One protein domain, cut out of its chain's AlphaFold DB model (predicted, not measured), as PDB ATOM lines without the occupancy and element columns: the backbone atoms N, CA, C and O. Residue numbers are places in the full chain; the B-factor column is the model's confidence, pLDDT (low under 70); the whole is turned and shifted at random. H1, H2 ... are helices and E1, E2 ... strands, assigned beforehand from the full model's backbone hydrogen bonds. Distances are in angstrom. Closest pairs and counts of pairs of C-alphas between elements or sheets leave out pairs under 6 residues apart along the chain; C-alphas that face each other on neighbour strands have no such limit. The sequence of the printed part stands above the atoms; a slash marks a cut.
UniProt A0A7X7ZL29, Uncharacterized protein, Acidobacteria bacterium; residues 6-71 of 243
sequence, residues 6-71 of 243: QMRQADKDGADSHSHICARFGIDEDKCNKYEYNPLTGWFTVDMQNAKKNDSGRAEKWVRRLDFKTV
ATOM      1  N   GLN A   6     488.890 562.290 889.306       78.69
ATOM      2  CA  GLN A   6     488.052 563.484 889.441       78.69
ATOM      3  C   GLN A   6     487.151 563.669 888.218       78.69
ATOM      4  O   GLN A   6     485.967 563.972 888.358       78.69
ATOM      5  N   MET A   7     487.692 563.428 887.023       78.69
ATOM      6  CA  MET A   7     486.928 563.468 885.778       78.69
ATOM      7  C   MET A   7     485.849 562.381 885.734       78.69
ATOM      8  O   MET A   7     484.741 562.660 885.292       78.69
ATOM      9  N   ARG A   8     486.124 561.173 886.249       73.38
ATOM     10  CA  ARG A   8     485.124 560.091 886.344       73.38
ATOM     11  C   ARG A   8     484.001 560.397 887.337       73.38
ATOM     12  O   ARG A   8     482.866 560.012 887.096       73.38
ATOM     13  N   GLN A   9     484.289 561.080 888.447       72.75
ATOM     14  CA  GLN A   9     483.248 561.467 889.409       72.75
ATOM     15  C   GLN A   9     482.261 562.492 888.845       72.75
ATOM     16  O   GLN A   9     481.094 562.488 889.240       72.75
ATOM     17  N   ALA A  10     482.738 563.384 887.976       72.19
ATOM     18  CA  ALA A  10     481.926 564.433 887.372       72.19
ATOM     19  C   ALA A  10     480.976 563.905 886.282       72.19
ATOM     20  O   ALA A  10     479.994 564.576 885.977       72.19
ATOM     21  N   ASP A  11     481.253 562.720 885.733       65.06
ATOM     22  CA  ASP A  11     480.572 562.155 884.567       65.06
ATOM     23  C   ASP A  11     479.931 560.800 884.931       65.06
ATOM     24  O   ASP A  11     480.481 559.727 884.683       65.06
ATOM     25  N   LYS A  12     478.786 560.848 885.632       60.69
ATOM     26  CA  LYS A  12     478.067 559.656 886.142       60.69
ATOM     27  C   LYS A  12     476.956 559.153 885.214       60.69
ATOM     28  O   LYS A  12     476.300 558.159 885.531       60.69
ATOM     29  N   ASP A  13     476.735 559.818 884.086       57.53
ATOM     30  CA  ASP A  13     475.631 559.504 883.187       57.53
ATOM     31  C   ASP A  13     476.013 558.367 882.234       57.53
ATOM     32  O   ASP A  13     476.666 558.600 881.226       57.53
ATOM     33  N   GLY A  14     475.608 557.139 882.581       55.12
ATOM     34  CA  GLY A  14     475.179 556.009 881.729       55.12
ATOM     35  C   GLY A  14     475.998 555.503 880.524       55.12
ATOM     36  O   GLY A  14     475.778 554.361 880.124       55.12
ATOM     37  N   ALA A  15     476.892 556.280 879.916       58.62
ATOM     38  CA  ALA A  15     477.745 555.844 878.816       58.62
ATOM     39  C   ALA A  15     479.015 555.165 879.343       58.62
ATOM     40  O   ALA A  15     479.446 555.381 880.482       58.62
ATOM     41  N   ASP A  16     479.614 554.307 878.516       67.38
ATOM     42  CA  ASP A  16     480.878 553.682 878.870       67.38
ATOM     43  C   ASP A  16     481.992 554.745 878.972       67.38
ATOM     44  O   ASP A  16     481.911 555.856 878.439       67.38
ATOM     45  N   SER A  17     483.067 554.428 879.697       71.06
ATOM     46  CA  SER A  17     484.171 555.381 879.890       71.06
ATOM     47  C   SER A  17     484.831 555.836 878.579       71.06
ATOM     48  O   SER A  17     485.554 556.829 878.572       71.06
ATOM     49  N   HIS A  18     484.602 555.124 877.473       75.31
ATOM     50  CA  HIS A  18     485.207 555.411 876.185       75.31
ATOM     51  C   HIS A  18     484.474 556.531 875.447       75.31
ATOM     52  O   HIS A  18     485.127 557.501 875.047       75.31
ATOM     53  N   SER A  19     483.146 556.450 875.333       78.62
ATOM     54  CA  SER A  19     482.339 557.497 874.698       78.62
ATOM     55  C   SER A  19     482.507 558.835 875.429       78.62
ATOM     56  O   SER A  19     482.671 559.881 874.799       78.62
ATOM     57  N   HIS A  20     482.604 558.800 876.762       78.62
ATOM     58  CA  HIS A  20     482.860 559.987 877.584       78.62
ATOM     59  C   HIS A  20     484.225 560.630 877.319       78.62
ATOM     60  O   HIS A  20     484.323 561.843 877.110       78.62
ATOM     61  N   ILE A  21     485.295 559.828 877.249       82.12
ATOM     62  CA  ILE A  21     486.629 560.321 876.870       82.12
ATOM     63  C   ILE A  21     486.577 560.951 875.474       82.12
ATOM     64  O   ILE A  21     487.134 562.032 875.265       82.12
ATOM     65  N   CYS A  22     485.897 560.309 874.525       84.00
ATOM     66  CA  CYS A  22     485.797 560.817 873.165       84.00
ATOM     67  C   CYS A  22     485.059 562.159 873.109       84.00
ATOM     68  O   CYS A  22     485.605 563.129 872.578       84.00
ATOM     69  N   ALA A  23     483.896 562.264 873.752       83.62
ATOM     70  CA  ALA A  23     483.123 563.501 873.834       83.62
ATOM     71  C   ALA A  23     483.920 564.642 874.491       83.62
ATOM     72  O   ALA A  23     484.005 565.748 873.951       83.62
ATOM     73  N   ARG A  24     484.582 564.372 875.623       83.44
ATOM     74  CA  ARG A  24     485.313 565.382 876.406       83.44
ATOM     75  C   ARG A  24     486.530 565.964 875.692       83.44
ATOM     76  O   ARG A  24     486.877 567.126 875.936       83.44
ATOM     77  N   PHE A  25     487.200 565.159 874.868       84.81
ATOM     78  CA  PHE A  25     488.391 565.558 874.114       84.81
ATOM     79  C   PHE A  25     488.102 565.857 872.635       84.81
ATOM     80  O   PHE A  25     489.038 566.173 871.900       84.81
ATOM     81  N   GLY A  26     486.838 565.788 872.200       85.50
ATOM     82  CA  GLY A  26     486.444 566.028 870.808       85.50
ATOM     83  C   GLY A  26     487.034 565.005 869.833       85.50
ATOM     84  O   GLY A  26     487.452 565.367 868.733       85.50
ATOM     85  N   ILE A  27     487.135 563.746 870.259       85.62
ATOM     86  CA  ILE A  27     487.660 562.631 869.467       85.62
ATOM     87  C   ILE A  27     486.488 561.931 868.782       85.62
ATOM     88  O   ILE A  27     485.444 561.708 869.386       85.62
ATOM     89  N   ASP A  28     486.681 561.574 867.517       85.06
ATOM     90  CA  ASP A  28     485.744 560.754 866.754       85.06
ATOM     91  C   ASP A  28     485.860 559.286 867.207       85.06
ATOM     92  O   ASP A  28     486.867 558.624 866.927       85.06
ATOM     93  N   GLU A  29     484.857 558.820 867.954       82.31
ATOM     94  CA  GLU A  29     484.787 557.480 868.554       82.31
ATOM     95  C   GLU A  29     484.949 556.375 867.498       82.31
ATOM     96  O   GLU A  29     485.777 555.470 867.646       82.31
ATOM     97  N   ASP A  30     484.294 556.539 866.346       84.19
ATOM     98  CA  ASP A  30     484.323 555.593 865.224       84.19
ATOM     99  C   ASP A  30     485.687 555.516 864.526       84.19
ATOM    100  O   ASP A  30     485.907 554.681 863.648       84.19
ATOM    101  N   LYS A  31     486.629 556.396 864.875       84.38
ATOM    102  CA  LYS A  31     487.976 556.431 864.287       84.38
ATOM    103  C   LYS A  31     489.078 556.116 865.285       84.38
ATOM    104  O   LYS A  31     490.251 556.135 864.898       84.38
ATOM    105  N   CYS A  32     488.744 555.836 866.541       83.62
ATOM    106  CA  CYS A  32     489.728 555.603 867.586       83.62
ATOM    107  C   CYS A  32     489.776 554.133 868.026       83.62
ATOM    108  O   CYS A  32     488.795 553.400 867.965       83.62
ATOM    109  N   ASN A  33     490.967 553.673 868.413       86.69
ATOM    110  CA  ASN A  33     491.131 552.337 868.977       86.69
ATOM    111  C   ASN A  33     490.764 552.372 870.467       86.69
ATOM    112  O   ASN A  33     491.146 553.307 871.178       86.69
ATOM    113  N   LYS A  34     490.080 551.330 870.937       86.81
ATOM    114  CA  LYS A  34     489.653 551.138 872.319       86.81
ATOM    115  C   LYS A  34     490.486 550.041 872.977       86.81
ATOM    116  O   LYS A  34     490.687 548.958 872.425       86.81
ATOM    117  N   TYR A  35     490.981 550.349 874.168       87.25
ATOM    118  CA  TYR A  35     491.859 549.481 874.941       87.25
ATOM    119  C   TYR A  35     491.365 549.413 876.376       87.25
ATOM    120  O   TYR A  35     490.984 550.440 876.942       87.25
ATOM    121  N   GLU A  36     491.457 548.235 876.977       84.06
ATOM    122  CA  GLU A  36     491.211 548.048 878.399       84.06
ATOM    123  C   GLU A  36     492.522 547.732 879.111       84.06
ATOM    124  O   GLU A  36     493.405 547.039 878.595       84.06
ATOM    125  N   TYR A  37     492.666 548.273 880.316       83.31
ATOM    126  CA  TYR A  37     493.817 548.011 881.162       83.31
ATOM    127  C   TYR A  37     493.391 547.890 882.614       83.31
ATOM    128  O   TYR A  37     492.777 548.804 883.169       83.31
ATOM    129  N   ASN A  38     493.779 546.784 883.240       78.56
ATOM    130  CA  ASN A  38     493.613 546.573 884.664       78.56
ATOM    131  C   ASN A  38     494.940 546.878 885.386       78.56
ATOM    132  O   ASN A  38     495.896 546.111 885.250       78.56
ATOM    133  N   PRO A  39     495.025 547.966 886.175       71.25
ATOM    134  CA  PRO A  39     496.257 548.339 886.869       71.25
ATOM    135  C   PRO A  39     496.636 547.403 888.024       71.25
ATOM    136  O   PRO A  39     497.797 547.400 888.420       71.25
ATOM    137  N   LEU A  40     495.695 546.611 888.554       68.00
ATOM    138  CA  LEU A  40     495.947 545.667 889.648       68.00
ATOM    139  C   LEU A  40     496.536 544.350 889.135       68.00
ATOM    140  O   LEU A  40     497.457 543.809 889.740       68.00
ATOM    141  N   THR A  41     496.023 543.836 888.015       76.00
ATOM    142  CA  THR A  41     496.500 542.576 887.418       76.00
ATOM    143  C   THR A  41     497.559 542.790 886.335       76.00
ATOM    144  O   THR A  41     498.233 541.845 885.932       76.00
ATOM    145  N   GLY A  42     497.713 544.022 885.838       79.88
ATOM    146  CA  GLY A  42     498.608 544.364 884.733       79.88
ATOM    147  C   GLY A  42     498.139 543.848 883.368       79.88
ATOM    148  O   GLY A  42     498.927 543.858 882.413       79.88
ATOM    149  N   TRP A  43     496.888 543.384 883.282       85.19
ATOM    150  CA  TRP A  43     496.291 542.852 882.063       85.19
ATOM    151  C   TRP A  43     495.880 543.996 881.132       85.19
ATOM    152  O   TRP A  43     495.198 544.929 881.548       85.19
ATOM    153  N   PHE A  44     496.327 543.925 879.880       89.31
ATOM    154  CA  PHE A  44     495.989 544.851 878.805       89.31
ATOM    155  C   PHE A  44     495.309 544.077 877.675       89.31
ATOM    156  O   PHE A  44     495.831 543.045 877.242       89.31
ATOM    157  N   THR A  45     494.184 544.579 877.182       89.75
ATOM    158  CA  THR A  45     493.429 543.980 876.076       89.75
ATOM    159  C   THR A  45     493.038 545.045 875.059       89.75
ATOM    160  O   THR A  45     492.835 546.220 875.373       89.75
ATOM    161  N   VAL A  46     492.978 544.630 873.794       86.62
ATOM    162  CA  VAL A  46     492.416 545.447 872.718       86.62
ATOM    163  C   VAL A  46     490.940 545.100 872.641       86.62
ATOM    164  O   VAL A  46     490.613 543.959 872.335       86.62
ATOM    165  N   ASP A  47     490.086 546.071 872.942       82.50
ATOM    166  CA  ASP A  47     488.634 545.896 872.880       82.50
ATOM    167  C   ASP A  47     488.143 546.132 871.447       82.50
ATOM    168  O   ASP A  47     487.511 545.277 870.833       82.50
ATOM    169  N   MET A  48     488.554 547.252 870.843       83.25
ATOM    170  CA  MET A  48     488.146 547.608 869.484       83.25
ATOM    171  C   MET A  48     489.275 548.302 868.720       83.25
ATOM    172  O   MET A  48     490.000 549.129 869.271       83.25
ATOM    173  N   GLN A  49     489.422 548.001 867.428       84.19
ATOM    174  CA  GLN A  49     490.425 548.636 866.574       84.19
ATOM    175  C   GLN A  49     489.778 549.286 865.345       84.19
ATOM    176  O   GLN A  49     489.713 548.685 864.273       84.19
ATOM    177  N   ASN A  50     489.334 550.534 865.490       84.31
ATOM    178  CA  ASN A  50     488.690 551.275 864.400       84.31
ATOM    179  C   ASN A  50     489.691 552.019 863.503       84.31
ATOM    180  O   ASN A  50     489.432 552.274 862.324       84.31
ATOM    181  N   ALA A  51     490.874 552.358 864.025       83.12
ATOM    182  CA  ALA A  51     491.897 553.052 863.258       83.12
ATOM    183  C   ALA A  51     492.728 552.076 862.411       83.12
ATOM    184  O   ALA A  51     493.206 551.040 862.879       83.12
ATOM    185  N   LYS A  52     493.040 552.482 861.170       80.81
ATOM    186  CA  LYS A  52     493.954 551.734 860.278       80.81
ATOM    187  C   LYS A  52     495.338 551.504 860.891       80.81
ATOM    188  O   LYS A  52     496.022 550.546 860.542       80.81
ATOM    189  N   LYS A  53     495.778 552.406 861.770       85.38
ATOM    190  CA  LYS A  53     497.053 552.298 862.474       85.38
ATOM    191  C   LYS A  53     496.833 551.589 863.806       85.38
ATOM    192  O   LYS A  53     496.111 552.099 864.657       85.38
ATOM    193  N   ASN A  54     497.514 550.463 863.998       85.88
ATOM    194  CA  ASN A  54     497.590 549.812 865.298       85.88
ATOM    195  C   ASN A  54     498.576 550.575 866.197       85.88
ATOM    196  O   ASN A  54     499.761 550.691 865.871       85.88
ATOM    197  N   ASP A  55     498.087 551.114 867.309       88.50
ATOM    198  CA  ASP A  55     498.898 551.796 868.313       88.50
ATOM    199  C   ASP A  55     498.840 551.139 869.702       88.50
ATOM    200  O   ASP A  55     499.258 551.755 870.686       88.50
ATOM    201  N   SER A  56     498.423 549.867 869.770       89.44
ATOM    202  CA  SER A  56     498.264 549.103 871.012       89.44
ATOM    203  C   SER A  56     499.551 549.042 871.831       89.44
ATOM    204  O   SER A  56     499.546 549.375 873.011       89.44
ATOM    205  N   GLY A  57     500.693 548.753 871.199       90.06
ATOM    206  CA  GLY A  57     501.984 548.703 871.894       90.06
ATOM    207  C   GLY A  57     502.413 550.057 872.474       90.06
ATOM    208  O   GLY A  57     503.075 550.120 873.512       90.06
ATOM    209  N   ARG A  58     502.004 551.171 871.847       90.12
ATOM    210  CA  ARG A  58     502.237 552.515 872.398       90.12
ATOM    211  C   ARG A  58     501.318 552.774 873.592       90.12
ATOM    212  O   ARG A  58     501.792 553.319 874.589       90.12
ATOM    213  N   ALA A  59     500.044 552.397 873.483       89.00
ATOM    214  CA  ALA A  59     499.050 552.540 874.541       89.00
ATOM    215  C   ALA A  59     499.423 551.715 875.781       89.00
ATOM    216  O   ALA A  59     499.477 552.261 876.882       89.00
ATOM    217  N   GLU A  60     499.806 550.451 875.598       91.19
ATOM    218  CA  GLU A  60     500.241 549.562 876.675       91.19
ATOM    219  C   GLU A  60     501.477 550.120 877.396       91.19
ATOM    220  O   GLU A  60     501.506 550.254 878.619       91.19
ATOM    221  N   LYS A  61     502.506 550.532 876.643       91.56
ATOM    222  CA  LYS A  61     503.726 551.099 877.239       91.56
ATOM    223  C   LYS A  61     503.446 552.394 878.009       91.56
ATOM    224  O   LYS A  61     504.195 552.733 878.925       91.56
ATOM    225  N   TRP A  62     502.434 553.155 877.598       90.69
ATOM    226  CA  TRP A  62     502.013 554.371 878.283       90.69
ATOM    227  C   TRP A  62     501.241 554.051 879.568       90.69
ATOM    228  O   TRP A  62     501.628 554.551 880.621       90.69
ATOM    229  N   VAL A  63     500.241 553.166 879.514       86.69
ATOM    230  CA  VAL A  63     499.399 552.847 880.677       86.69
ATOM    231  C   VAL A  63     500.169 552.110 881.778       86.69
ATOM    232  O   VAL A  63     499.944 552.355 882.957       86.69
ATOM    233  N   ARG A  64     501.178 551.304 881.415       87.12
ATOM    234  CA  ARG A  64     502.093 550.664 882.379       87.12
ATOM    235  C   ARG A  64     502.954 551.652 883.177       87.12
ATOM    236  O   ARG A  64     503.508 551.273 884.201       87.12
ATOM    237  N   ARG A  65     503.109 552.892 882.701       87.62
ATOM    238  CA  ARG A  65     503.830 553.971 883.409       87.62
ATOM    239  C   ARG A  65     502.896 554.953 884.108       87.62
ATOM    240  O   ARG A  65     503.380 555.897 884.727       87.62
ATOM    241  N   LEU A  66     501.588 554.788 883.946       82.88
ATOM    242  CA  LEU A  66     500.607 555.668 884.552       82.88
ATOM    243  C   LEU A  66     500.561 555.392 886.056       82.88
ATOM    244  O   LEU A  66     500.483 554.234 886.469       82.88
ATOM    245  N   ASP A  67     500.593 556.444 886.873       82.25
ATOM    246  CA  ASP A  67     500.309 556.297 888.297       82.25
ATOM    247  C   ASP A  67     498.823 555.977 888.458       82.25
ATOM    248  O   ASP A  67     497.963 556.859 888.387       82.25
ATOM    249  N   PHE A  68     498.514 554.694 888.633       76.25
ATOM    250  CA  PHE A  68     497.137 554.219 888.695       76.25
ATOM    251  C   PHE A  68     496.352 554.850 889.850       76.25
ATOM    252  O   PHE A  68     495.134 554.957 889.735       76.25
ATOM    253  N   LYS A  69     497.027 555.342 890.904       72.38
ATOM    254  CA  LYS A  69     496.399 556.058 892.030       72.38
ATOM    255  C   LYS A  69     495.698 557.348 891.607       72.38
ATOM    256  O   LYS A  69     494.840 557.836 892.328       72.38
ATOM    257  N   THR A  70     496.060 557.899 890.450       75.50
ATOM    258  CA  THR A  70     495.392 559.074 889.871       75.50
ATOM    259  C   THR A  70     494.090 558.718 889.152       75.50
ATOM    260  O   THR A  70     493.256 559.585 888.923       75.50
ATOM    261  N   VAL A  71     493.905 557.449 888.777       71.19
ATOM    262  CA  VAL A  71     492.794 556.976 887.933       71.19
ATOM    263  C   VAL A  71     491.724 556.254 888.743       71.19
ATOM    264  O   VAL A  71     490.544 556.319 888.398       71.19
TER     265      VAL A  71
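What this domain is: This is residues 6 to 71 of the 243 residues of an uncharacterized protein of Acidobacteria bacterium (UniProt A0A7X7ZL29). A two-stranded hairpin, E1 and E2, has H3 packed on it; H2 meets E1 with one end, and H1 lies farther out. The printed part has 66 residues, with three named helices and two named strands in the order H1, H2, E1, E2, H3 along the chain; the class is mixed, helices and strands, with 33 residues in named elements, and the sheet, in the order E1 - E2, is antiparallel. The whole is only just compact, close to loose, with a radius of gyration of the C-alphas of 12.5 A, and only just flat, spanning 30 by 30 by 16 A.

How they stand to each other: E1, residues 33 to 37, and E2, residues 44 to 49, form an antiparallel hairpin at 162 degrees; N 36 and O 45 are 2.9 A apart, within hydrogen-bond range. The closest C-alphas of E1 and H3, residues 56 to 63, are Tyr 37 and Val 63, 7.4 A apart. Those of E1 and H2, residues 17 to 25, are Lys 34 and His 18, 7.3 A apart. H1, residues 6 to 10, and H2 are near each other, with 6 pairs of C-alphas within 10 A. H2 and H3 are apart. In H1, H2 and H3 every O i to N i+4 pair is within hydrogen-bond range.

Where its parts are: H1 begins at C-alpha 6 (488.052, 563.484, 889.441) and H3 ends at C-alpha 63 (499.399, 552.847, 880.677). E1 measures 13.2 A, E2 14.0 A, H2 12.4 A, H3 10.4 A and H1 6.5 A.

The domain as a whole: The printed part has no cut, and its four links are short. Residues 11 to 16 and 40 have pLDDT under 70.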